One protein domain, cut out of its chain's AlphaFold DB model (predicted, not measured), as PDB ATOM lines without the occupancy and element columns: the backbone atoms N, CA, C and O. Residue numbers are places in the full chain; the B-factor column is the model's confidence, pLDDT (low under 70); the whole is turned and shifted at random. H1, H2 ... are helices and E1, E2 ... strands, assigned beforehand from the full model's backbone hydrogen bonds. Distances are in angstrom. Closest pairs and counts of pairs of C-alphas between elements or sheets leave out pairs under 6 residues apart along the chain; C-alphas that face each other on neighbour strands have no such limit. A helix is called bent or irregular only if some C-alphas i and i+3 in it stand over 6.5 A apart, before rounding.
ATOM      1  N   ALA A 293      47.916  35.427 -24.342       69.31
ATOM      2  CA  ALA A 293      46.737  34.979 -23.611       69.31
ATOM      3  C   ALA A 293      45.568  34.539 -24.516       69.31
ATOM      4  O   ALA A 293      44.718  33.761 -24.087       69.31
ATOM      5  N   ALA A 294      45.509  34.995 -25.774       74.62
ATOM      6  CA  ALA A 294      44.408  34.658 -26.680       74.62
ATOM      7  C   ALA A 294      44.398  33.171 -27.081       74.62
ATOM      8  O   ALA A 294      43.337  32.552 -27.079       74.62
ATOM      9  N   ALA A 295      45.559  32.583 -27.388       81.44
ATOM     10  CA  ALA A 295      45.653  31.177 -27.788       81.44
ATOM     11  C   ALA A 295      45.323  30.233 -26.620       81.44
ATOM     12  O   ALA A 295      44.546  29.291 -26.782       81.44
ATOM     13  N   GLU A 296      45.858  30.529 -25.431       84.25
ATOM     14  CA  GLU A 296      45.534  29.791 -24.206       84.25
ATOM     15  C   GLU A 296      44.054  29.910 -23.848       84.25
ATOM     16  O   GLU A 296      43.429  28.925 -23.463       84.25
ATOM     17  N   TYR A 297      43.469  31.100 -24.018       85.19
ATOM     18  CA  TYR A 297      42.055  31.299 -23.739       85.19
ATOM     19  C   TYR A 297      41.161  30.543 -24.726       85.19
ATOM     20  O   TYR A 297      40.184  29.938 -24.296       85.19
ATOM     21  N   ILE A 298      41.502  30.492 -26.021       89.12
ATOM     22  CA  ILE A 298      40.781  29.648 -26.992       89.12
ATOM     23  C   ILE A 298      40.832  28.186 -26.542       89.12
ATOM     24  O   ILE A 298      39.793  27.535 -26.473       89.12
ATOM     25  N   GLU A 299      42.007  27.670 -26.183       88.44
ATOM     26  CA  GLU A 299      42.126  26.294 -25.695       88.44
ATOM     27  C   GLU A 299      41.282  26.048 -24.436       88.44
ATOM     28  O   GLU A 299      40.609  25.020 -24.340       88.44
ATOM     29  N   GLU A 300      41.270  26.998 -23.501       87.50
ATOM     30  CA  GLU A 300      40.451  26.934 -22.291       87.50
ATOM     31  C   GLU A 300      38.950  26.922 -22.613       87.50
ATOM     32  O   GLU A 300      38.208  26.131 -22.030       87.50
ATOM     33  N   VAL A 301      38.494  27.737 -23.572       89.31
ATOM     34  CA  VAL A 301      37.102  27.718 -24.046       89.31
ATOM     35  C   VAL A 301      36.758  26.351 -24.628       89.31
ATOM     36  O   VAL A 301      35.690  25.809 -24.335       89.31
ATOM     37  N   PHE A 302      37.664  25.753 -25.403       89.31
ATOM     38  CA  PHE A 302      37.425  24.426 -25.957       89.31
ATOM     39  C   PHE A 302      37.341  23.352 -24.865       89.31
ATOM     40  O   PHE A 302      36.429  22.524 -24.874       89.31
ATOM     41  N   ARG A 303      38.244  23.406 -23.887       87.00
ATOM     42  CA  ARG A 303      38.317  22.441 -22.787       87.00
ATOM     43  C   ARG A 303      37.130  22.536 -21.827       87.00
ATOM     44  O   ARG A 303      36.551  21.518 -21.462       87.00
ATOM     45  N   ASN A 304      36.773  23.755 -21.427       86.44
ATOM     46  CA  ASN A 304      35.823  24.004 -20.340       86.44
ATOM     47  C   ASN A 304      34.387  24.233 -20.824       86.44
ATOM     48  O   ASN A 304      33.456  24.043 -20.045       86.44
ATOM     49  N   HIS A 305      34.195  24.639 -22.085       87.56
ATOM     50  CA  HIS A 305      32.868  24.900 -22.647       87.56
ATOM     51  C   HIS A 305      32.569  23.999 -23.844       87.56
ATOM     52  O   HIS A 305      31.612  23.234 -23.781       87.56
ATOM     53  N   PHE A 306      33.379  24.030 -24.908       87.31
ATOM     54  CA  PHE A 306      33.065  23.296 -26.143       87.31
ATOM     55  C   PHE A 306      32.915  21.792 -25.898       87.31
ATOM     56  O   PHE A 306      31.855  21.238 -26.170       87.31
ATOM     57  N   VAL A 307      33.938  21.119 -25.358       84.88
ATOM     58  CA  VAL A 307      33.910  19.659 -25.185       84.88
ATOM     59  C   VAL A 307      32.754  19.216 -24.276       84.88
ATOM     60  O   VAL A 307      31.982  18.357 -24.712       84.88
ATOM     61  N   PRO A 308      32.556  19.785 -23.068       86.06
ATOM     62  CA  PRO A 308      31.434  19.402 -22.214       86.06
ATOM     63  C   PRO A 308      30.072  19.668 -22.863       86.06
ATOM     64  O   PRO A 308      29.208  18.793 -22.869       86.06
ATOM     65  N   GLU A 309      29.874  20.848 -23.454       86.56
ATOM     66  CA  GLU A 309      28.584  21.230 -24.033       86.56
ATOM     67  C   GLU A 309      28.242  20.415 -25.287       86.56
ATOM     68  O   GLU A 309      27.087  20.018 -25.468       86.56
ATOM     69  N   MET A 310      29.232  20.116 -26.134       82.31
ATOM     70  CA  MET A 310      29.052  19.268 -27.314       82.31
ATOM     71  C   MET A 310      28.709  17.831 -26.913       82.31
ATOM     72  O   MET A 310      27.780  17.253 -27.475       82.31
ATOM     73  N   ARG A 311      29.367  17.274 -25.884       82.12
ATOM     74  CA  ARG A 311      29.007  15.956 -25.332       82.12
ATOM     75  C   ARG A 311      27.572  15.921 -24.826       82.12
ATOM     76  O   ARG A 311      26.818  15.038 -25.230       82.12
ATOM     77  N   GLN A 312      27.177  16.896 -24.003       83.81
ATOM     78  CA  GLN A 312      25.811  16.983 -23.474       83.81
ATOM     79  C   GLN A 312      24.778  17.081 -24.595       83.81
ATOM     80  O   GLN A 312      23.722  16.441 -24.580       83.81
ATOM     81  N   PHE A 313      25.089  17.877 -25.611       80.62
ATOM     82  CA  PHE A 313      24.222  18.032 -26.761       80.62
ATOM     83  C   PHE A 313      24.069  16.740 -27.561       80.62
ATOM     84  O   PHE A 313      22.938  16.371 -27.895       80.62
ATOM     85  N   PHE A 314      25.166  16.036 -27.837       78.50
ATOM     86  CA  PHE A 314      25.138  14.762 -28.550       78.50
ATOM     87  C   PHE A 314      24.432  13.673 -27.740       78.50
ATOM     88  O   PHE A 314      23.512  13.039 -28.263       78.50
ATOM     89  N   ALA A 315      24.735  13.536 -26.448       80.44
ATOM     90  CA  ALA A 315      24.040  12.609 -25.558       80.44
ATOM     91  C   ALA A 315      22.531  12.895 -25.516       80.44
ATOM     92  O   ALA A 315      21.706  12.001 -25.709       80.44
ATOM     93  N   GLY A 316      22.138  14.165 -25.387       80.44
ATOM     94  CA  GLY A 316      20.735  14.577 -25.420       80.44
ATOM     95  C   GLY A 316      20.036  14.346 -26.768       80.44
ATOM     96  O   GLY A 316      18.811  14.192 -26.808       80.44
ATOM     97  N   ARG A 317      20.766  14.336 -27.891       77.38
ATOM     98  CA  ARG A 317      20.226  13.952 -29.208       77.38
ATOM     99  C   ARG A 317      20.014  12.445 -29.287       77.38
ATOM    100  O   ARG A 317      18.914  12.032 -29.642       77.38
ATOM    101  N   ILE A 318      21.002  11.656 -28.870       76.81
ATOM    102  CA  ILE A 318      20.929  10.191 -28.854       76.81
ATOM    103  C   ILE A 318      19.789   9.716 -27.945       76.81
ATOM    104  O   ILE A 318      18.916   8.977 -28.393       76.81
ATOM    105  N   ARG A 319      19.687  10.233 -26.712       80.69
ATOM    106  CA  ARG A 319      18.574   9.919 -25.794       80.69
ATOM    107  C   ARG A 319      17.204  10.184 -26.415       80.69
ATOM    108  O   ARG A 319      16.292   9.376 -26.252       80.69
ATOM    109  N   ARG A 320      17.047  11.292 -27.149       77.19
ATOM    110  CA  ARG A 320      15.787  11.628 -27.835       77.19
ATOM    111  C   ARG A 320      15.435  10.632 -28.940       77.19
ATOM    112  O   ARG A 320      14.254  10.343 -29.108       77.19
ATOM    113  N   LEU A 321      16.418  10.103 -29.665       73.06
ATOM    114  CA  LEU A 321      16.195   9.039 -30.653       73.06
ATOM    115  C   LEU A 321      15.751   7.751 -29.960       73.06
ATOM    116  O   LEU A 321      14.698   7.205 -30.281       73.06
ATOM    117  N   LEU A 322      16.481   7.339 -28.921       72.25
ATOM    118  CA  LEU A 322      16.165   6.136 -28.153       72.25
ATOM    119  C   LEU A 322      14.760   6.193 -27.532       72.25
ATOM    120  O   LEU A 322      14.039   5.198 -27.522       72.25
ATOM    121  N   GLN A 323      14.343   7.360 -27.033       74.31
ATOM    122  CA  GLN A 323      12.989   7.572 -26.508       74.31
ATOM    123  C   GLN A 323      11.911   7.491 -27.593       74.31
ATOM    124  O   GLN A 323      10.840   6.943 -27.339       74.31
ATOM    125  N   LYS A 324      12.165   8.033 -28.792       71.25
ATOM    126  CA  LYS A 324      11.222   7.933 -29.917       71.25
ATOM    127  C   LYS A 324      11.017   6.483 -30.341       71.25
ATOM    128  O   LYS A 324       9.876   6.086 -30.558       71.25
ATOM    129  N   ARG A 325      12.090   5.694 -30.403       65.75
ATOM    130  CA  ARG A 325      12.016   4.282 -30.787       65.75
ATOM    131  C   ARG A 325      11.343   3.410 -29.734       65.75
ATOM    132  O   ARG A 325      10.458   2.641 -30.083       65.75
ATOM    133  N   GLY A 326      11.678   3.590 -28.455       64.69
ATOM    134  CA  GLY A 326      11.041   2.841 -27.363       64.69
ATOM    135  C   GLY A 326       9.527   3.071 -27.240       64.69
ATOM    136  O   GLY A 326       8.851   2.298 -26.575       64.69
ATOM    137  N   ARG A 327       8.982   4.119 -27.878       66.44
ATOM    138  CA  ARG A 327       7.531   4.353 -28.001       66.44
ATOM    139  C   ARG A 327       6.902   3.733 -29.252       66.44
ATOM    140  O   ARG A 327       5.683   3.649 -29.314       66.44
ATOM    141  N   ARG A 328       7.700   3.397 -30.270       62.12
ATOM    142  CA  ARG A 328       7.233   2.957 -31.596       62.12
ATOM    143  C   ARG A 328       7.336   1.451 -31.816       62.12
ATOM    144  O   ARG A 328       6.650   0.950 -32.696       62.12
ATOM    145  N   VAL A 329       8.192   0.755 -31.070       66.00
ATOM    146  CA  VAL A 329       8.512  -0.659 -31.304       66.00
ATOM    147  C   VAL A 329       8.485  -1.422 -29.982       66.00
ATOM    148  O   VAL A 329       9.079  -0.971 -28.999       66.00
ATOM    149  N   GLU A 330       7.822  -2.580 -29.959       67.12
ATOM    150  CA  GLU A 330       7.966  -3.549 -28.871       67.12
ATOM    151  C   GLU A 330       9.344  -4.207 -28.968       67.12
ATOM    152  O   GLU A 330       9.631  -4.968 -29.887       67.12
ATOM    153  N   LEU A 331      10.222  -3.847 -28.036       71.25
ATOM    154  CA  LEU A 331      11.583  -4.374 -27.946       71.25
ATOM    155  C   LEU A 331      11.590  -5.673 -27.138       71.25
ATOM    156  O   LEU A 331      10.960  -5.712 -26.071       71.25
ATOM    157  N   SER A 332      12.351  -6.672 -27.598       77.06
ATOM    158  CA  SER A 332      12.618  -7.902 -26.839       77.06
ATOM    159  C   SER A 332      13.387  -7.606 -25.544       77.06
ATOM    160  O   SER A 332      14.004  -6.545 -25.400       77.06
ATOM    161  N   ASP A 333      13.378  -8.533 -24.584       77.44
ATOM    162  CA  ASP A 333      14.098  -8.347 -23.316       77.44
ATOM    163  C   ASP A 333      15.617  -8.201 -23.517       77.44
ATOM    164  O   ASP A 333      16.251  -7.367 -22.871       77.44
ATOM    165  N   GLU A 334      16.186  -8.909 -24.493       77.56
ATOM    166  CA  GLU A 334      17.598  -8.784 -24.872       77.56
ATOM    167  C   GLU A 334      17.918  -7.395 -25.454       77.56
ATOM    168  O   GLU A 334      18.898  -6.753 -25.065       77.56
ATOM    169  N   GLN A 335      17.042  -6.864 -26.314       73.81
ATOM    170  CA  GLN A 335      17.174  -5.510 -26.864       73.81
ATOM    171  C   GLN A 335      17.024  -4.434 -25.783       73.81
ATOM    172  O   GLN A 335      17.712  -3.409 -25.819       73.81
ATOM    173  N   ARG A 336      16.149  -4.656 -24.795       76.06
ATOM    174  CA  ARG A 336      15.986  -3.756 -23.643       76.06
ATOM    175  C   ARG A 336      17.248  -3.710 -22.789       76.06
ATOM    176  O   ARG A 336      17.634  -2.615 -22.380       76.06
ATOM    177  N   GLU A 337      17.903  -4.844 -22.550       79.38
ATOM    178  CA  GLU A 337      19.165  -4.888 -21.804       79.38
ATOM    179  C   GLU A 337      20.326  -4.248 -22.579       79.38
ATOM    180  O   GLU A 337      21.029  -3.400 -22.020       79.38
ATOM    181  N   LYS A 338      20.470  -4.520 -23.887       76.19
ATOM    182  CA  LYS A 338      21.452  -3.819 -24.740       76.19
ATOM    183  C   LYS A 338      21.232  -2.296 -24.725       76.19
ATOM    184  O   LYS A 338      22.183  -1.528 -24.580       76.19
ATOM    185  N   LEU A 339      19.977  -1.834 -24.780       75.69
ATOM    186  CA  LEU A 339      19.639  -0.408 -24.684       75.69
ATOM    187  C   LEU A 339      19.941   0.203 -23.316       75.69
ATOM    188  O   LEU A 339      20.373   1.356 -23.256       75.69
ATOM    189  N   LYS A 340      19.696  -0.521 -22.220       80.81
ATOM    190  CA  LYS A 340      20.076  -0.065 -20.875       80.81
ATOM    191  C   LYS A 340      21.590   0.082 -20.772       80.81
ATOM    192  O   LYS A 340      22.050   1.128 -20.324       80.81
ATOM    193  N   LYS A 341      22.347  -0.905 -21.258       81.50
ATOM    194  CA  LYS A 341      23.812  -0.867 -21.293       81.50
ATOM    195  C   LYS A 341      24.326   0.317 -22.117       81.50
ATOM    196  O   LYS A 341      25.082   1.127 -21.596       81.50
ATOM    197  N   GLY A 342      23.827   0.500 -23.342       77.38
ATOM    198  CA  GLY A 342      24.208   1.630 -24.196       77.38
ATOM    199  C   GLY A 342      23.868   2.998 -23.585       77.38
ATOM    200  O   GLY A 342      24.630   3.951 -23.741       77.38
ATOM    201  N   ARG A 343      22.758   3.108 -22.836       81.25
ATOM    202  CA  ARG A 343      22.419   4.328 -22.075       81.25
ATOM    203  C   ARG A 343      23.395   4.590 -20.933       81.25
ATOM    204  O   ARG A 343      23.836   5.723 -20.804       81.25
ATOM    205  N   LEU A 344      23.752   3.567 -20.157       83.50
ATOM    206  CA  LEU A 344      24.739   3.694 -19.082       83.50
ATOM    207  C   LEU A 344      26.103   4.123 -19.636       83.50
ATOM    208  O   LEU A 344      26.669   5.101 -19.163       83.50
ATOM    209  N   CYS A 345      26.571   3.489 -20.714       82.19
ATOM    210  CA  CYS A 345      27.820   3.874 -21.373       82.19
ATOM    211  C   CYS A 345      27.778   5.320 -21.909       82.19
ATOM    212  O   CYS A 345      28.779   6.037 -21.858       82.19
ATOM    213  N   LEU A 346      26.623   5.773 -22.416       83.25
ATOM    214  CA  LEU A 346      26.423   7.153 -22.865       83.25
ATOM    215  C   LEU A 346      26.447   8.156 -21.700       83.25
ATOM    216  O   LEU A 346      27.024   9.235 -21.841       83.25
ATOM    217  N   ASP A 347      25.829   7.808 -20.570       83.94
ATOM    218  CA  ASP A 347      25.813   8.624 -19.353       83.94
ATOM    219  C   ASP A 347      27.232   8.741 -18.764       83.94
ATOM    220  O   ASP A 347      27.685   9.850 -18.468       83.94
ATOM    221  N   ASP A 348      27.980   7.635 -18.710       82.88
ATOM    222  CA  ASP A 348      29.383   7.605 -18.281       82.88
ATOM    223  C   ASP A 348      30.282   8.443 -19.201       82.88
ATOM    224  O   ASP A 348      31.158   9.185 -18.742       82.88
ATOM    225  N   TRP A 349      30.057   8.376 -20.516       82.69
ATOM    226  CA  TRP A 349      30.791   9.183 -21.491       82.69
ATOM    227  C   TRP A 349      30.493  10.685 -21.364       82.69
ATOM    228  O   TRP A 349      31.413  11.509 -21.466       82.69
ATOM    229  N   GLU A 350      29.236  11.064 -21.115       82.62
ATOM    230  CA  GLU A 350      28.859  12.454 -20.832       82.62
ATOM    231  C   GLU A 350      29.510  12.938 -19.527       82.62
ATOM    232  O   GLU A 350      30.127  14.006 -19.517       82.62
ATOM    233  N   ALA A 351      29.438  12.139 -18.455       80.31
ATOM    234  CA  ALA A 351      29.988  12.461 -17.138       80.31
ATOM    235  C   ALA A 351      31.516  12.615 -17.159       80.31
ATOM    236  O   ALA A 351      32.049  13.580 -16.608       80.31
ATOM    237  N   ALA A 352      32.230  11.739 -17.874       76.12
ATOM    238  CA  ALA A 352      33.683  11.826 -18.028       76.12
ATOM    239  C   ALA A 352      34.136  13.172 -18.627       76.12
ATOM    240  O   ALA A 352      35.215  13.669 -18.309       76.12
ATOM    241  N   GLY A 353      33.304  13.790 -19.472       66.25
ATOM    242  CA  GLY A 353      33.583  15.082 -20.098       66.25
ATOM    243  C   GLY A 353      33.447  16.292 -19.177       66.25
ATOM    244  O   GLY A 353      34.003  17.342 -19.487       66.25
ATOM    245  N   GLN A 354      32.742  16.168 -18.051       65.81
ATOM    246  CA  GLN A 354      32.436  17.301 -17.167       65.81
ATOM    247  C   GLN A 354      33.661  17.799 -16.388       65.81
ATOM    248  O   GLN A 354      33.710  18.966 -16.007       65.81
ATOM    249  N   ASN A 355      34.682  16.953 -16.222       61.41
ATOM    250  CA  ASN A 355      35.906  17.283 -15.487       61.41
ATOM    251  C   ASN A 355      37.003  17.919 -16.364       61.41
ATOM    252  O   ASN A 355      38.116  18.127 -15.888       61.41
ATOM    253  N   GLY A 356      36.735  18.197 -17.647       55.34
ATOM    254  CA  GLY A 356      37.672  18.883 -18.554       55.34
ATOM    255  C   GLY A 356      38.939  18.093 -18.927       55.34
ATOM    256  O   GLY A 356      39.785  18.606 -19.654       55.34
ATOM    257  N   THR A 357      39.083  16.854 -18.449       57.34
ATOM    258  CA  THR A 357      40.252  15.984 -18.684       57.34
ATOM    259  C   THR A 357      39.995  14.873 -19.700       57.34
ATOM    260  O   THR A 357      40.943  14.252 -20.181       57.34
ATOM    261  N   ALA A 358      38.736  14.606 -20.061       62.09
ATOM    262  CA  ALA A 358      38.411  13.533 -20.992       62.09
ATOM    263  C   ALA A 358      38.490  13.986 -22.459       62.09
ATOM    264  O   ALA A 358      37.764  14.875 -22.907       62.09
ATOM    265  N   ALA A 359      39.317  13.280 -23.227       63.28
ATOM    266  CA  ALA A 359      39.447  13.402 -24.677       63.28
ATOM    267  C   ALA A 359      38.114  13.159 -25.401       63.28
ATOM    268  O   ALA A 359      37.422  12.185 -25.083       63.28
ATOM    269  N   PHE A 360      37.760  13.994 -26.385       66.88
ATOM    270  CA  PHE A 360      36.627  13.760 -27.298       66.88
ATOM    271  C   PHE A 360      37.006  12.715 -28.377       66.88
ATOM    272  O   PHE A 360      36.917  12.950 -29.578       66.88
ATOM    273  N   SER A 361      37.486  11.551 -27.928       67.31
ATOM    274  CA  SER A 361      38.041  10.500 -28.786       67.31
ATOM    275  C   SER A 361      36.957   9.714 -29.519       67.31
ATOM    276  O   SER A 361      35.906   9.421 -28.936       67.31
ATOM    277  N   SER A 362      37.257   9.296 -30.745       63.88
ATOM    278  CA  SER A 362      36.399   8.444 -31.572       63.88
ATOM    279  C   SER A 362      36.205   7.057 -30.965       63.88
ATOM    280  O   SER A 362      35.076   6.626 -30.784       63.88
ATOM    281  N   GLU A 363      37.278   6.413 -30.501       67.75
ATOM    282  CA  GLU A 363      37.278   5.005 -30.068       67.75
ATOM    283  C   GLU A 363      36.182   4.659 -29.040       67.75
ATOM    284  O   GLU A 363      35.370   3.755 -29.252       67.75
ATOM    285  N   ARG A 364      36.096   5.430 -27.947       67.31
ATOM    286  CA  ARG A 364      35.067   5.220 -26.912       67.31
ATOM    287  C   ARG A 364      33.655   5.506 -27.413       67.31
ATOM    288  O   ARG A 364      32.718   4.841 -26.992       67.31
ATOM    289  N   PHE A 365      33.492   6.502 -28.278       72.50
ATOM    290  CA  PHE A 365      32.177   6.875 -28.785       72.50
ATOM    291  C   PHE A 365      31.686   5.908 -29.867       72.50
ATOM    292  O   PHE A 365      30.519   5.534 -29.851       72.50
ATOM    293  N   SER A 366      32.566   5.432 -30.751       70.62
ATOM    294  CA  SER A 366      32.248   4.444 -31.786       70.62
ATOM    295  C   SER A 366      31.749   3.132 -31.190       70.62
ATOM    296  O   SER A 366      30.801   2.562 -31.716       70.62
ATOM    297  N   SER A 367      32.320   2.685 -30.066       73.44
ATOM    298  CA  SER A 367      31.822   1.504 -29.348       73.44
ATOM    299  C   SER A 367      30.393   1.708 -28.822       73.44
ATOM    300  O   SER A 367      29.549   0.838 -29.018       73.44
ATOM    301  N   ILE A 368      30.091   2.877 -28.242       75.62
ATOM    302  CA  ILE A 368      28.741   3.229 -27.766       75.62
ATOM    303  C   ILE A 368      27.755   3.305 -28.937       75.62
ATOM    304  O   ILE A 368      26.642   2.791 -28.859       75.62
ATOM    305  N   VAL A 369      28.161   3.941 -30.037       73.75
ATOM    306  CA  VAL A 369      27.348   4.062 -31.250       73.75
ATOM    307  C   VAL A 369      27.093   2.699 -31.886       73.75
ATOM    308  O   VAL A 369      25.971   2.462 -32.313       73.75
ATOM    309  N   ALA A 370      28.076   1.797 -31.911       74.12
ATOM    310  CA  ALA A 370      27.906   0.438 -32.417       74.12
ATOM    311  C   ALA A 370      26.910  -0.363 -31.567       74.12
ATOM    312  O   ALA A 370      25.980  -0.935 -32.126       74.12
ATOM    313  N   GLU A 371      27.040  -0.337 -30.233       73.44
ATOM    314  CA  GLU A 371      26.081  -0.995 -29.327       73.44
ATOM    315  C   GLU A 371      24.660  -0.439 -29.495       73.44
ATOM    316  O   GLU A 371      23.686  -1.189 -29.465       73.44
ATOM    317  N   ILE A 372      24.524   0.875 -29.690       72.62
ATOM    318  CA  ILE A 372      23.223   1.505 -29.915       72.62
ATOM    319  C   ILE A 372      22.675   1.139 -31.300       72.62
ATOM    320  O   ILE A 372      21.516   0.744 -31.386       72.62
ATOM    321  N   ASN A 373      23.478   1.245 -32.362       73.44
ATOM    322  CA  ASN A 373      23.062   0.958 -33.737       73.44
ATOM    323  C   ASN A 373      22.679  -0.515 -33.942       73.44
ATOM    324  O   ASN A 373      21.727  -0.770 -34.669       73.44
ATOM    325  N   ASP A 374      23.336  -1.460 -33.265       72.12
ATOM    326  CA  ASP A 374      22.972  -2.887 -33.281       72.12
ATOM    327  C   ASP A 374      21.513  -3.093 -32.838       72.12
ATOM    328  O   ASP A 374      20.704  -3.703 -33.534       72.12
ATOM    329  N   VAL A 375      21.104  -2.433 -31.745       67.31
ATOM    330  CA  VAL A 375      19.696  -2.444 -31.308       67.31
ATOM    331  C   VAL A 375      18.786  -1.659 -32.262       67.31
ATOM    332  O   VAL A 375      17.567  -1.877 -32.305       67.31
ATOM    333  N   LEU A 376      19.354  -0.717 -33.023       64.69
ATOM    334  CA  LEU A 376      18.613   0.069 -34.000       64.69
ATOM    335  C   LEU A 376      18.366  -0.669 -35.338       64.69
ATOM    336  O   LEU A 376      17.368  -0.380 -36.003       64.69
ATOM    337  N   ASP A 377      19.164  -1.663 -35.710       63.34
ATOM    338  CA  ASP A 377      19.044  -2.335 -37.014       63.34
ATOM    339  C   ASP A 377      18.115  -3.570 -37.012       63.34
ATOM    340  O   ASP A 377      17.564  -3.924 -38.053       63.34
ATOM    341  N   GLU A 378      17.828  -4.184 -35.860       57.94
ATOM    342  CA  GLU A 378      17.058  -5.446 -35.770       57.94
ATOM    343  C   GLU A 378      15.518  -5.316 -35.945       57.94
ATOM    344  O   GLU A 378      14.777  -6.287 -35.776       57.94
ATOM    345  N   GLY A 379      14.992  -4.131 -36.277       53.97
ATOM    346  CA  GLY A 379      13.547  -3.892 -36.430       53.97
ATOM    347  C   GLY A 379      13.055  -4.108 -37.864       53.97
ATOM    348  O   GLY A 379      13.351  -3.300 -38.741       53.97
ATOM    349  N   GLN A 380      12.267  -5.158 -38.111       46.72
ATOM    350  CA  GLN A 380      11.717  -5.477 -39.437       46.72
ATOM    351  C   GLN A 380      10.885  -4.311 -40.029       46.72
ATOM    352  O   GLN A 380       9.781  -4.021 -39.573       46.72
ATOM    353  N   GLY A 381      11.399  -3.671 -41.089       52.19
ATOM    354  CA  GLY A 381      10.593  -2.944 -42.087       52.19
ATOM    355  C   GLY A 381      10.335  -1.439 -41.896       52.19
ATOM    356  O   GLY A 381       9.510  -0.889 -42.622       52.19
ATOM    357  N   GLN A 382      11.005  -0.744 -40.971       49.28
ATOM    358  CA  GLN A 382      10.913   0.724 -40.808       49.28
ATOM    359  C   GLN A 382      12.221   1.419 -41.257       49.28
ATOM    360  O   GLN A 382      13.259   0.758 -41.284       49.28
ATOM    361  N   PRO A 383      12.202   2.720 -41.637       50.12
ATOM    362  CA  PRO A 383      13.392   3.436 -42.115       50.12
ATOM    363  C   PRO A 383      14.555   3.328 -41.121       50.12
ATOM    364  O   PRO A 383      14.354   3.400 -39.906       50.12
ATOM    365  N   LYS A 384      15.764   3.120 -41.652       54.97
ATOM    366  CA  LYS A 384      16.917   2.587 -40.926       54.97
ATOM    367  C   LYS A 384      17.513   3.647 -40.012       54.97
ATOM    368  O   LYS A 384      18.373   4.409 -40.433       54.97
ATOM    369  N   GLU A 385      17.031   3.766 -38.772       56.75
ATOM    370  CA  GLU A 385      17.487   4.831 -37.875       56.75
ATOM    371  C   GLU A 385      18.901   4.596 -37.324       56.75
ATOM    372  O   GLU A 385      19.042   4.130 -36.205       56.75
ATOM    373  N   ALA A 386      19.947   4.942 -38.084       60.81
ATOM    374  CA  ALA A 386      21.348   4.809 -37.672       60.81
ATOM    375  C   ALA A 386      21.979   6.145 -37.238       60.81
ATOM    376  O   ALA A 386      21.748   7.199 -37.840       60.81
ATOM    377  N   ILE A 387      22.816   6.090 -36.200       63.84
ATOM    378  CA  ILE A 387      23.715   7.180 -35.811       63.84
ATOM    379  C   ILE A 387      24.975   7.076 -36.673       63.84
ATOM    380  O   ILE A 387      25.717   6.099 -36.565       63.84
ATOM    381  N   THR A 388      25.229   8.088 -37.502       61.25
ATOM    382  CA  THR A 388      26.463   8.224 -38.283       61.25
ATOM    383  C   THR A 388      27.372   9.289 -37.671       61.25
ATOM    384  O   THR A 388      26.931  10.368 -37.260       61.25
ATOM    385  N   SER A 389      28.661   8.973 -37.578       63.12
ATOM    386  CA  SER A 389      29.723   9.919 -37.239       63.12
ATOM    387  C   SER A 389      30.593  10.117 -38.469       63.12
ATOM    388  O   SER A 389      31.063   9.126 -39.031       63.12
ATOM    389  N   ASP A 390      30.843  11.366 -38.846       62.31
ATOM    390  CA  ASP A 390      31.777  11.673 -39.923       62.31
ATOM    391  C   ASP A 390      33.158  11.942 -39.320       62.31
ATOM    392  O   ASP A 390      33.286  12.571 -38.259       62.31
ATOM    393  N   THR A 391      34.205  11.471 -40.000       66.50
ATOM    394  CA  THR A 391      35.580  11.852 -39.664       66.50
ATOM    395  C   THR A 391      35.694  13.368 -39.753       66.50
ATOM    396  O   THR A 391      35.244  13.974 -40.727       66.50
ATOM    397  N   LEU A 392      36.280  13.998 -38.734       69.25
ATOM    398  CA  LEU A 392      36.395  15.448 -38.709       69.25
ATOM    399  C   LEU A 392      37.346  15.929 -39.817       69.25
ATOM    400  O   LEU A 392      38.564  15.833 -39.683       69.25
ATOM    401  N   GLU A 393      36.798  16.522 -40.880       75.62
ATOM    402  CA  GLU A 393      37.569  17.365 -41.801       75.62
ATOM    403  C   GLU A 393      37.955  18.652 -41.065       75.62
ATOM    404  O   GLU A 393      37.215  19.638 -41.054       75.62
ATOM    405  N   GLN A 394      39.101  18.611 -40.383       72.88
ATOM    406  CA  GLN A 394      39.478  19.624 -39.406       72.88
ATOM    407  C   GLN A 394      39.483  21.040 -39.995       72.88
ATOM    408  O   GLN A 394      38.881  21.935 -39.404       72.88
ATOM    409  N   ASP A 395      40.095  21.240 -41.161       75.75
ATOM    410  CA  ASP A 395      40.181  22.560 -41.795       75.75
ATOM    411  C   ASP A 395      38.799  23.105 -42.170       75.75
ATOM    412  O   ASP A 395      38.478  24.256 -41.875       75.75
ATOM    413  N   ARG A 396      37.927  22.246 -42.707       78.88
ATOM    414  CA  ARG A 396      36.551  22.612 -43.052       78.88
ATOM    415  C   ARG A 396      35.733  22.972 -41.815       78.88
ATOM    416  O   ARG A 396      34.974  23.937 -41.835       78.88
ATOM    417  N   TYR A 397      35.891  22.226 -40.724       78.94
ATOM    418  CA  TYR A 397      35.190  22.519 -39.477       78.94
ATOM    419  C   TYR A 397      35.689  23.812 -38.824       78.94
ATOM    420  O   TYR A 397      34.889  24.606 -38.328       78.94
ATOM    421  N   VAL A 398      36.998  24.070 -38.875       84.19
ATOM    422  CA  VAL A 398      37.572  25.347 -38.435       84.19
ATOM    423  C   VAL A 398      37.004  26.499 -39.264       84.19
ATOM    424  O   VAL A 398      36.585  27.501 -38.688       84.19
ATOM    425  N   ASP A 399      36.920  26.350 -40.586       82.75
ATOM    426  CA  ASP A 399      36.333  27.359 -41.471       82.75
ATOM    427  C   ASP A 399      34.847  27.595 -41.183       82.75
ATOM    428  O   ASP A 399      34.394  28.739 -41.189       82.75
ATOM    429  N   HIS A 400      34.094  26.546 -40.841       79.88
ATOM    430  CA  HIS A 400      32.709  26.681 -40.386       79.88
ATOM    431  C   HIS A 400      32.610  27.488 -39.079       79.88
ATOM    432  O   HIS A 400      31.769  28.385 -38.973       79.88
ATOM    433  N   ILE A 401      33.479  27.223 -38.095       83.75
ATOM    434  CA  ILE A 401      33.528  28.000 -36.844       83.75
ATOM    435  C   ILE A 401      33.897  29.459 -37.138       83.75
ATOM    436  O   ILE A 401      33.245  30.368 -36.627       83.75
ATOM    437  N   LEU A 402      34.906  29.703 -37.976       84.75
ATOM    438  CA  LEU A 402      35.311  31.056 -38.369       84.75
ATOM    439  C   LEU A 402      34.191  31.800 -39.090       84.75
ATOM    440  O   LEU A 402      33.928  32.955 -38.759       84.75
ATOM    441  N   GLY A 403      33.494  31.137 -40.011       81.69
ATOM    442  CA  GLY A 403      32.324  31.688 -40.687       81.69
ATOM    443  C   GLY A 403      31.239  32.100 -39.692       81.69
ATOM    444  O   GLY A 403      30.715  33.211 -39.781       81.69
ATOM    445  N   ALA A 404      30.966  31.267 -38.682       80.06
ATOM    446  CA  ALA A 404      30.025  31.602 -37.616       80.06
ATOM    447  C   ALA A 404      30.486  32.817 -36.786       80.06
ATOM    448  O   ALA A 404      29.676  33.697 -36.498       80.06
ATOM    449  N   LEU A 405      31.780  32.912 -36.453       83.31
ATOM    450  CA  LEU A 405      32.360  34.045 -35.713       83.31
ATOM    451  C   LEU A 405      32.372  35.356 -36.518       83.31
ATOM    452  O   LEU A 405      32.222  36.434 -35.941       83.31
ATOM    453  N   GLN A 406      32.562  35.274 -37.837       79.75
ATOM    454  CA  GLN A 406      32.568  36.420 -38.752       79.75
ATOM    455  C   GLN A 406      31.155  36.891 -39.108       79.75
ATOM    456  O   GLN A 406      30.949  38.076 -39.382       79.75
ATOM    457  N   SER A 407      30.177  35.983 -39.102       71.06
ATOM    458  CA  SER A 407      28.793  36.319 -39.401       71.06
ATOM    459  C   SER A 407      28.221  37.241 -38.317       71.06
ATOM    460  O   SER A 407      28.065  36.883 -37.155       71.06
ATOM    461  N   SER A 408      27.905  38.479 -38.698       52.66
ATOM    462  CA  SER A 408      27.277  39.469 -37.813       52.66
ATOM    463  C   SER A 408      25.765  39.275 -37.669       52.66
ATOM    464  O   SER A 408      25.113  40.065 -36.988       52.66
ATOM    465  N   SER A 409      25.193  38.271 -38.348       46.94
ATOM    466  CA  SER A 409      23.751  38.135 -38.530       46.94
ATOM    467  C   SER A 409      23.150  37.044 -37.645       46.94
ATOM    468  O   SER A 409      23.546  35.880 -37.720       46.94
ATOM    469  N   ASP A 410      22.081  37.410 -36.937       48.44
ATOM    470  CA  ASP A 410      21.166  36.541 -36.182       48.44
ATOM    471  C   ASP A 410      20.625  35.336 -36.987       48.44
ATOM    472  O   ASP A 410      20.070  34.400 -36.410       48.44
ATOM    473  N   LYS A 411      20.756  35.339 -38.324       44.34
ATOM    474  CA  LYS A 411      20.293  34.258 -39.211       44.34
ATOM    475  C   LYS A 411      21.244  33.058 -39.280       44.34
ATOM    476  O   LYS A 411      20.849  32.032 -39.824       44.34
ATOM    477  N   ALA A 412      22.459  33.169 -38.741       44.28
ATOM    478  CA  ALA A 412      23.534  32.202 -38.954       44.28
ATOM    479  C   ALA A 412      24.137  31.643 -37.653       44.28
ATOM    480  O   ALA A 412      25.297  31.240 -37.641       44.28
ATOM    481  N   MET A 413      23.359  31.521 -36.564       50.25
ATOM    482  CA  MET A 413      23.630  30.364 -35.701       50.25
ATOM    483  C   MET A 413      23.277  29.150 -36.540       50.25
ATOM    484  O   MET A 413      22.116  28.734 -36.604       50.25
ATOM    485  N   ASP A 414      24.282  28.638 -37.238       53.19
ATOM    486  CA  ASP A 414      24.153  27.369 -37.896       53.19
ATOM    487  C   ASP A 414      23.787  26.365 -36.801       53.19
ATOM    488  O   ASP A 414      24.565  26.091 -35.880       53.19
ATOM    489  N   ARG A 415      22.543  25.874 -36.844       55.34
ATOM    490  CA  ARG A 415      22.032  24.891 -35.882       55.34
ATOM    491  C   ARG A 415      22.860  23.601 -35.932       55.34
ATOM    492  O   ARG A 415      22.640  22.738 -35.083       55.34
ATOM    493  N   THR A 416      23.759  23.475 -36.917       54.47
ATOM    494  CA  THR A 416      24.787  22.438 -37.037       54.47
ATOM    495  C   THR A 416      25.965  22.605 -36.074       54.47
ATOM    496  O   THR A 416      26.544  21.604 -35.665       54.47
ATOM    497  N   LEU A 417      26.302  23.828 -35.657       61.22
ATOM    498  CA  LEU A 417      27.469  24.082 -34.809       61.22
ATOM    499  C   LEU A 417      27.105  24.203 -33.334       61.22
ATOM    500  O   LEU A 417      27.867  23.774 -32.472       61.22
ATOM    501  N   SER A 418      25.963  24.813 -33.016       63.81
ATOM    502  CA  SER A 418      25.641  25.135 -31.630       63.81
ATOM    503  C   SER A 418      24.134  25.208 -31.373       63.81
ATOM    504  O   SER A 418      23.333  25.505 -32.260       63.81
ATOM    505  N   SER A 419      23.727  24.915 -30.135       71.56
ATOM    506  CA  SER A 419      22.338  25.043 -29.674       71.56
ATOM    507  C   SER A 419      22.180  26.240 -28.740       71.56
ATOM    508  O   SER A 419      23.151  26.663 -28.123       71.56
ATOM    509  N   MET A 420      20.951  26.737 -28.549       65.50
ATOM    510  CA  MET A 420      20.668  27.868 -27.643       65.50
ATOM    511  C   MET A 420      21.131  27.653 -26.188       65.50
ATOM    512  O   MET A 420      21.273  28.615 -25.438       65.50
ATOM    513  N   ASN A 421      21.367  26.401 -25.782       74.81
ATOM    514  CA  ASN A 421      21.835  26.061 -24.438       74.81
ATOM    515  C   ASN A 421      23.363  26.018 -24.310       74.81
ATOM    516  O   ASN A 421      23.855  25.952 -23.188       74.81
ATOM    517  N   MET A 422      24.088  26.044 -25.430       84.94
ATOM    518  CA  MET A 422      25.548  26.073 -25.461       84.94
ATOM    519  C   MET A 422      26.051  27.506 -25.388       84.94
ATOM    520  O   MET A 422      25.530  28.376 -26.086       84.94
ATOM    521  N   THR A 423      27.088  27.736 -24.597       89.50
ATOM    522  CA  THR A 423      27.702  29.042 -24.378       89.50
ATOM    523  C   THR A 423      29.055  29.198 -25.062       89.50
ATOM    524  O   THR A 423      29.462  30.335 -25.295       89.50
ATOM    525  N   TRP A 424      29.724  28.104 -25.457       89.62
ATOM    526  CA  TRP A 424      31.095  28.135 -25.990       89.62
ATOM    527  C   TRP A 424      31.279  29.128 -27.147       89.62
ATOM    528  O   TRP A 424      32.261  29.869 -27.179       89.62
ATOM    529  N   LEU A 425      30.307  29.201 -28.066       87.62
ATOM    530  CA  LEU A 425      30.375  30.095 -29.221       87.62
ATOM    531  C   LEU A 425      30.238  31.560 -28.793       87.62
ATOM    532  O   LEU A 425      30.986  32.401 -29.272       87.62
ATOM    533  N   ALA A 426      29.340  31.862 -27.848       87.75
ATOM    534  CA  ALA A 426      29.176  33.208 -27.293       87.75
ATOM    535  C   ALA A 426      30.451  33.690 -26.588       87.75
ATOM    536  O   ALA A 426      30.885  34.828 -26.791       87.75
ATOM    537  N   VAL A 427      31.077  32.799 -25.814       89.06
ATOM    538  CA  VAL A 427      32.337  33.064 -25.116       89.06
ATOM    539  C   VAL A 427      33.460  33.337 -26.124       89.06
ATOM    540  O   VAL A 427      34.156  34.347 -25.998       89.06
ATOM    541  N   LEU A 428      33.586  32.503 -27.162       88.81
ATOM    542  CA  LEU A 428      34.590  32.653 -28.219       88.81
ATOM    543  C   LEU A 428      34.367  33.912 -29.075       88.81
ATOM    544  O   LEU A 428      35.322  34.618 -29.401       88.81
ATOM    545  N   SER A 429      33.113  34.250 -29.394       86.69
ATOM    546  CA  SER A 429      32.753  35.449 -30.164       86.69
ATOM    547  C   SER A 429      33.138  36.754 -29.473       86.69
ATOM    548  O   SER A 429      33.414  37.740 -30.157       86.69
ATOM    549  N   ALA A 430      33.149  36.806 -28.139       85.56
ATOM    550  CA  ALA A 430      33.637  37.979 -27.414       85.56
ATOM    551  C   ALA A 430      35.144  38.193 -27.645       85.56
ATOM    552  O   ALA A 430      35.559  39.295 -28.004       85.56
ATOM    553  N   LEU A 431      35.947  37.123 -27.552       86.25
ATOM    554  CA  LEU A 431      37.387  37.175 -27.831       86.25
ATOM    555  C   LEU A 431      37.666  37.546 -29.289       86.25
ATOM    556  O   LEU A 431      38.528  38.385 -29.566       86.25
ATOM    557  N   PHE A 432      36.915  36.945 -30.213       86.62
ATOM    558  CA  PHE A 432      37.027  37.216 -31.643       86.62
ATOM    559  C   PHE A 432      36.802  38.693 -31.951       86.62
ATOM    560  O   PHE A 432      37.662  39.328 -32.552       86.62
ATOM    561  N   ARG A 433      35.706  39.285 -31.461       82.75
ATOM    562  CA  ARG A 433      35.386  40.701 -31.708       82.75
ATOM    563  C   ARG A 433      36.474  41.665 -31.230       82.75
ATOM    564  O   ARG A 433      36.663  42.700 -31.862       82.75
ATOM    565  N   GLN A 434      37.172  41.340 -30.144       79.38
ATOM    566  CA  GLN A 434      38.180  42.224 -29.557       79.38
ATOM    567  C   GLN A 434      39.579  42.049 -30.160       79.38
ATOM    568  O   GLN A 434      40.332  43.015 -30.252       79.38
ATOM    569  N   THR A 435      39.945  40.832 -30.568       80.25
ATOM    570  CA  THR A 435      41.306  40.529 -31.053       80.25
ATOM    571  C   THR A 435      41.412  40.468 -32.575       80.25
ATOM    572  O   THR A 435      42.507  40.633 -33.114       80.25
ATOM    573  N   TYR A 436      40.300  40.268 -33.288       80.75
ATOM    574  CA  TYR A 436      40.289  40.225 -34.746       80.75
ATOM    575  C   TYR A 436      40.555  41.616 -35.339       80.75
ATOM    576  O   TYR A 436      39.753  42.547 -35.208       80.75
ATOM    577  N   ARG A 437      41.696  41.775 -36.021       74.56
ATOM    578  CA  ARG A 437      42.127  43.067 -36.568       74.56
ATOM    579  C   ARG A 437      41.553  43.278 -37.963       74.56
ATOM    580  O   ARG A 437      42.075  42.761 -38.946       74.56
ATOM    581  N   LYS A 438      40.543  44.146 -38.069       70.00
ATOM    582  CA  LYS A 438      39.938  44.529 -39.362       70.00
ATOM    583  C   LYS A 438      40.926  45.149 -40.362       70.00
ATOM    584  O   LYS A 438      40.682  45.064 -41.555       70.00
ATOM    585  N   GLY A 439      42.024  45.748 -39.891       73.38
ATOM    586  CA  GLY A 439      43.064  46.331 -40.752       73.38
ATOM    587  C   GLY A 439      43.986  45.312 -41.434       73.38
ATOM    588  O   GLY A 439      44.700  45.679 -42.356       73.38
ATOM    589  N   ASN A 440      43.985  44.046 -40.997       81.31
ATOM    590  CA  ASN A 440      44.667  42.949 -41.689       81.31
ATOM    591  C   ASN A 440      43.848  41.651 -41.509       81.31
ATOM    592  O   ASN A 440      44.153  40.833 -40.627       81.31
ATOM    593  N   PRO A 441      42.750  41.509 -42.272       81.94
ATOM    594  CA  PRO A 441      41.790  40.427 -42.086       81.94
ATOM    595  C   PRO A 441      42.368  39.064 -42.472       81.94
ATOM    596  O   PRO A 441      42.072  38.084 -41.794       81.94
ATOM    597  N   GLU A 442      43.228  38.995 -43.490       82.00
ATOM    598  CA  GLU A 442      43.857  37.749 -43.948       82.00
ATOM    599  C   GLU A 442      44.749  37.155 -42.856       82.00
ATOM    600  O   GLU A 442      44.489  36.051 -42.374       82.00
ATOM    601  N   LYS A 443      45.705  37.943 -42.344       82.38
ATOM    602  CA  LYS A 443      46.599  37.506 -41.262       82.38
ATOM    603  C   LYS A 443      45.836  37.147 -39.985       82.38
ATOM    604  O   LYS A 443      46.193  36.195 -39.294       82.38
ATOM    605  N   SER A 444      44.781  37.899 -39.660       83.19
ATOM    606  CA  SER A 444      43.937  37.606 -38.494       83.19
ATOM    607  C   SER A 444      43.158  36.302 -38.677       83.19
ATOM    608  O   SER A 444      43.042  35.526 -37.733       83.19
ATOM    609  N   THR A 445      42.646  36.046 -39.882       86.31
ATOM    610  CA  THR A 445      41.910  34.819 -40.212       86.31
ATOM    611  C   THR A 445      42.820  33.601 -40.134       86.31
ATOM    612  O   THR A 445      42.448  32.619 -39.501       86.31
ATOM    613  N   GLU A 446      44.031  33.671 -40.689       87.06
ATOM    614  CA  GLU A 446      45.015  32.587 -40.592       87.06
ATOM    615  C   GLU A 446      45.425  32.303 -39.146       87.06
ATOM    616  O   GLU A 446      45.458  31.147 -38.723       87.06
ATOM    617  N   GLN A 447      45.674  33.352 -38.357       88.00
ATOM    618  CA  GLN A 447      46.022  33.210 -36.947       88.00
ATOM    619  C   GLN A 447      44.893  32.535 -36.154       88.00
ATOM    620  O   GLN A 447      45.140  31.626 -35.360       88.00
ATOM    621  N   TRP A 448      43.646  32.946 -36.383       88.69
ATOM    622  CA  TRP A 448      42.483  32.339 -35.744       88.69
ATOM    623  C   TRP A 448      42.232  30.903 -36.219       88.69
ATOM    624  O   TRP A 448      41.946  30.043 -35.385       88.69
ATOM    625  N   ARG A 449      42.411  30.613 -37.514       89.56
ATOM    626  CA  ARG A 449      42.355  29.250 -38.067       89.56
ATOM    627  C   ARG A 449      43.362  28.340 -37.369       89.56
ATOM    628  O   ARG A 449      42.999  27.267 -36.891       89.56
ATOM    629  N   TYR A 450      44.603  28.806 -37.232       90.06
ATOM    630  CA  TYR A 450      45.659  28.078 -36.535       90.06
ATOM    631  C   TYR A 450      45.301  27.804 -35.068       90.06
ATOM    632  O   TYR A 450      45.398  26.659 -34.626       90.06
ATOM    633  N   HIS A 451      44.848  28.815 -34.319       90.00
ATOM    634  CA  HIS A 451      44.535  28.661 -32.892       90.00
ATOM    635  C   HIS A 451      43.342  27.740 -32.634       90.00
ATOM    636  O   HIS A 451      43.411  26.893 -31.744       90.00
ATOM    637  N   ILE A 452      42.272  27.848 -33.429       89.81
ATOM    638  CA  ILE A 452      41.120  26.939 -33.335       89.81
ATOM    639  C   ILE A 452      41.556  25.512 -33.694       89.81
ATOM    640  O   ILE A 452      41.252  24.568 -32.963       89.81
ATOM    641  N   GLY A 453      42.326  25.336 -34.772       87.94
ATOM    642  CA  GLY A 453      42.856  24.029 -35.160       87.94
ATOM    643  C   GLY A 453      43.800  23.426 -34.110       87.94
ATOM    644  O   GLY A 453      43.804  22.216 -33.868       87.94
ATOM    645  N   LEU A 454      44.603  24.246 -33.435       89.25
ATOM    646  CA  LEU A 454      45.436  23.800 -32.320       89.25
ATOM    647  C   LEU A 454      44.580  23.376 -31.118       89.25
ATOM    648  O   LEU A 454      44.837  22.319 -30.544       89.25
ATOM    649  N   ALA A 455      43.546  24.146 -30.776       89.12
ATOM    650  CA  ALA A 455      42.638  23.834 -29.675       89.12
ATOM    651  C   ALA A 455      41.861  22.528 -29.908       89.12
ATOM    652  O   ALA A 455      41.778  21.710 -28.992       89.12
ATOM    653  N   LEU A 456      41.367  22.279 -31.128       85.94
ATOM    654  CA  LEU A 456      40.727  21.009 -31.498       85.94
ATOM    655  C   LEU A 456      41.671  19.814 -31.285       85.94
ATOM    656  O   LEU A 456      41.290  18.832 -30.648       85.94
ATOM    657  N   ARG A 457      42.928  19.924 -31.740       85.56
ATOM    658  CA  ARG A 457      43.946  18.866 -31.583       85.56
ATOM    659  C   ARG A 457      44.326  18.628 -30.127       85.56
ATOM    660  O   ARG A 457      44.353  17.484 -29.683       85.56
ATOM    661  N   ARG A 458      44.581  19.693 -29.359       86.69
ATOM    662  CA  ARG A 458      44.945  19.588 -27.933       86.69
ATOM    663  C   ARG A 458      43.829  18.979 -27.089       86.69
ATOM    664  O   ARG A 458      44.114  18.227 -26.164       86.69
ATOM    665  N   ASN A 459      42.574  19.238 -27.451       82.19
ATOM    666  CA  ASN A 459      41.405  18.644 -26.801       82.19
ATOM    667  C   ASN A 459      40.976  17.293 -27.416       82.19
ATOM    668  O   ASN A 459      39.960  16.732 -27.001       82.19
ATOM    669  N   ARG A 460      41.759  16.754 -28.369       80.81
ATOM    670  CA  ARG A 460      41.525  15.473 -29.059       80.81
ATOM    671  C   ARG A 460      40.104  15.355 -29.614       80.81
ATOM    672  O   ARG A 460      39.410  14.383 -29.340       80.81
ATOM    673  N   VAL A 461      39.652  16.381 -30.332       77.94
ATOM    674  CA  VAL A 461      38.372  16.362 -31.049       77.94
ATOM    675  C   VAL A 461      38.598  15.686 -32.399       77.94
ATOM    676  O   VAL A 461      39.170  16.289 -33.300       77.94
ATOM    677  N   GLU A 462      38.200  14.418 -32.510       71.31
ATOM    678  CA  GLU A 462      38.516  13.560 -33.671       71.31
ATOM    679  C   GLU A 462      37.349  13.393 -34.657       71.31
ATOM    680  O   GLU A 462      37.546  13.043 -35.818       71.31
ATOM    681  N   TRP A 463      36.122  13.648 -34.207       70.38
ATOM    682  CA  TRP A 463      34.901  13.471 -34.988       70.38
ATOM    683  C   TRP A 463      33.867  14.525 -34.595       70.38
ATOM    684  O   TRP A 463      33.945  15.138 -33.529       70.38
ATOM    685  N   VAL A 464      32.876  14.720 -35.456       66.56
ATOM    686  CA  VAL A 464      31.647  15.473 -35.173       66.56
ATOM    687  C   VAL A 464      30.474  14.696 -35.766       66.56
ATOM    688  O   VAL A 464      30.651  13.917 -36.701       66.56
ATOM    689  N   LEU A 465      29.265  14.852 -35.219       60.00
ATOM    690  CA  LEU A 465      28.093  14.268 -35.880       60.00
ATOM    691  C   LEU A 465      27.890  14.941 -37.245       60.00
ATOM    692  O   LEU A 465      27.938  16.170 -37.340       60.00
ATOM    693  N   GLY A 466      27.668  14.121 -38.273       49.66
ATOM    694  CA  GLY A 466      27.564  14.551 -39.664       49.66
ATOM    695  C   GLY A 466      26.400  15.502 -39.951       49.66
ATOM    696  O   GLY A 466      25.372  15.510 -39.270       49.66
TER     697      GLY A 466
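This is residues 293 to 466 of the 477 residues of an uncharacterized protein of Trichoderma gamsii (UniProt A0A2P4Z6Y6). Picture an elongated, two-ended helical body, with the long, nearly straight, bent helix H1 running through both ends. At one end H2 and H3 fold back beside its second arm, H1b, in successive hairpins; at the other, H5 and H6 pack on its first arm, H1a, and H4 packs on H5 and H6. Near the middle a tiny antiparallel sheet pairs E1, which lies between H3 and H4 along the chain, with E2, residues 463 to 465, close to the end of the printed part. The printed part has 174 residues, with six named helices and two named strands in the order H1 H2 H3 E1 H4 H5 H6 E2, and the class is mostly helix. It is only just compact, close to loose, with a radius of gyration of the C-alphas of 18.5 A and spans of 63 by 33 by 25 A.

Look first at E1, residues 389 to 391, and E2, residues 463 to 465, which ends at C-alpha 465 at (28.093, 14.268, -35.880). Then find C-alpha 293 at (46.737, 34.979, -23.611), where H1, residues 293 to 326, begins. By its hydrogen bonds it was assigned as one helix, but it is bent, with C-alphas 304 and 307 6.8 A apart: H1a is residues 293 to 304, 15.8 A long, and H1b residues 307 to 326, 28.5 A. H2, residues 333 to 355, is 34.6 A long; H3, residues 362 to 377, is 21.1 A, with a kink of 25 degrees near residue 371. Further on come H4, residues 394 to 406, H5, residues 424 to 435, and H6, residues 441 to 458, 25.4 A.

Begin at the sheet, where N 390 and O 464 are within hydrogen-bond range at 3.3 A. E1 and H3 are near each other, with 5 pairs of C-alphas within 10 A. H1 is the hub, touching three other helices. H1b and H2 form a helical hairpin, closest at the C-alphas of Pro 308 and Gly 353, 5.3 A. H2 and H3 form another, closest at Gly 342 and Ile 372, C-alphas 5.8 A apart, at a shallow tilt of 25 degrees. H1a touches H5, opposite ways at a shallow tilt of 5 degrees; their closest C-alphas, of Val 301 and Trp 424, are 6.3 A apart. H6 touches H1a with residues 451 to 458 alone, at a steep tilt of 42 degrees, the C-alphas of Glu 299 and Ala 455 being closest at 4.7 A. H4 touches H6 at a steep tilt of 53 degrees, the closest C-alphas being those of Val 398 and Arg 449, 6.2 A. H3 and H6 are apart. Every O i to N i+4 pair is within hydrogen-bond range in H1a, H1b, H4 and H6; in H2 it is 16 of 19, in H3 10 of 12, in H5 7 of 8.

The two C-alphas farthest apart are those of Asp 333 and Gly 439, 64.3 A. The printed part has no cut. The links H3 to E1 and H4 to H5 are long. Residues 438 to 443, of which 441 to 443 belong to H6, stand free. The mean pLDDT of the printed part is 74.7, and 52 residues are under 70, among them 353 to 364, 375 to 392 and 408 to 418.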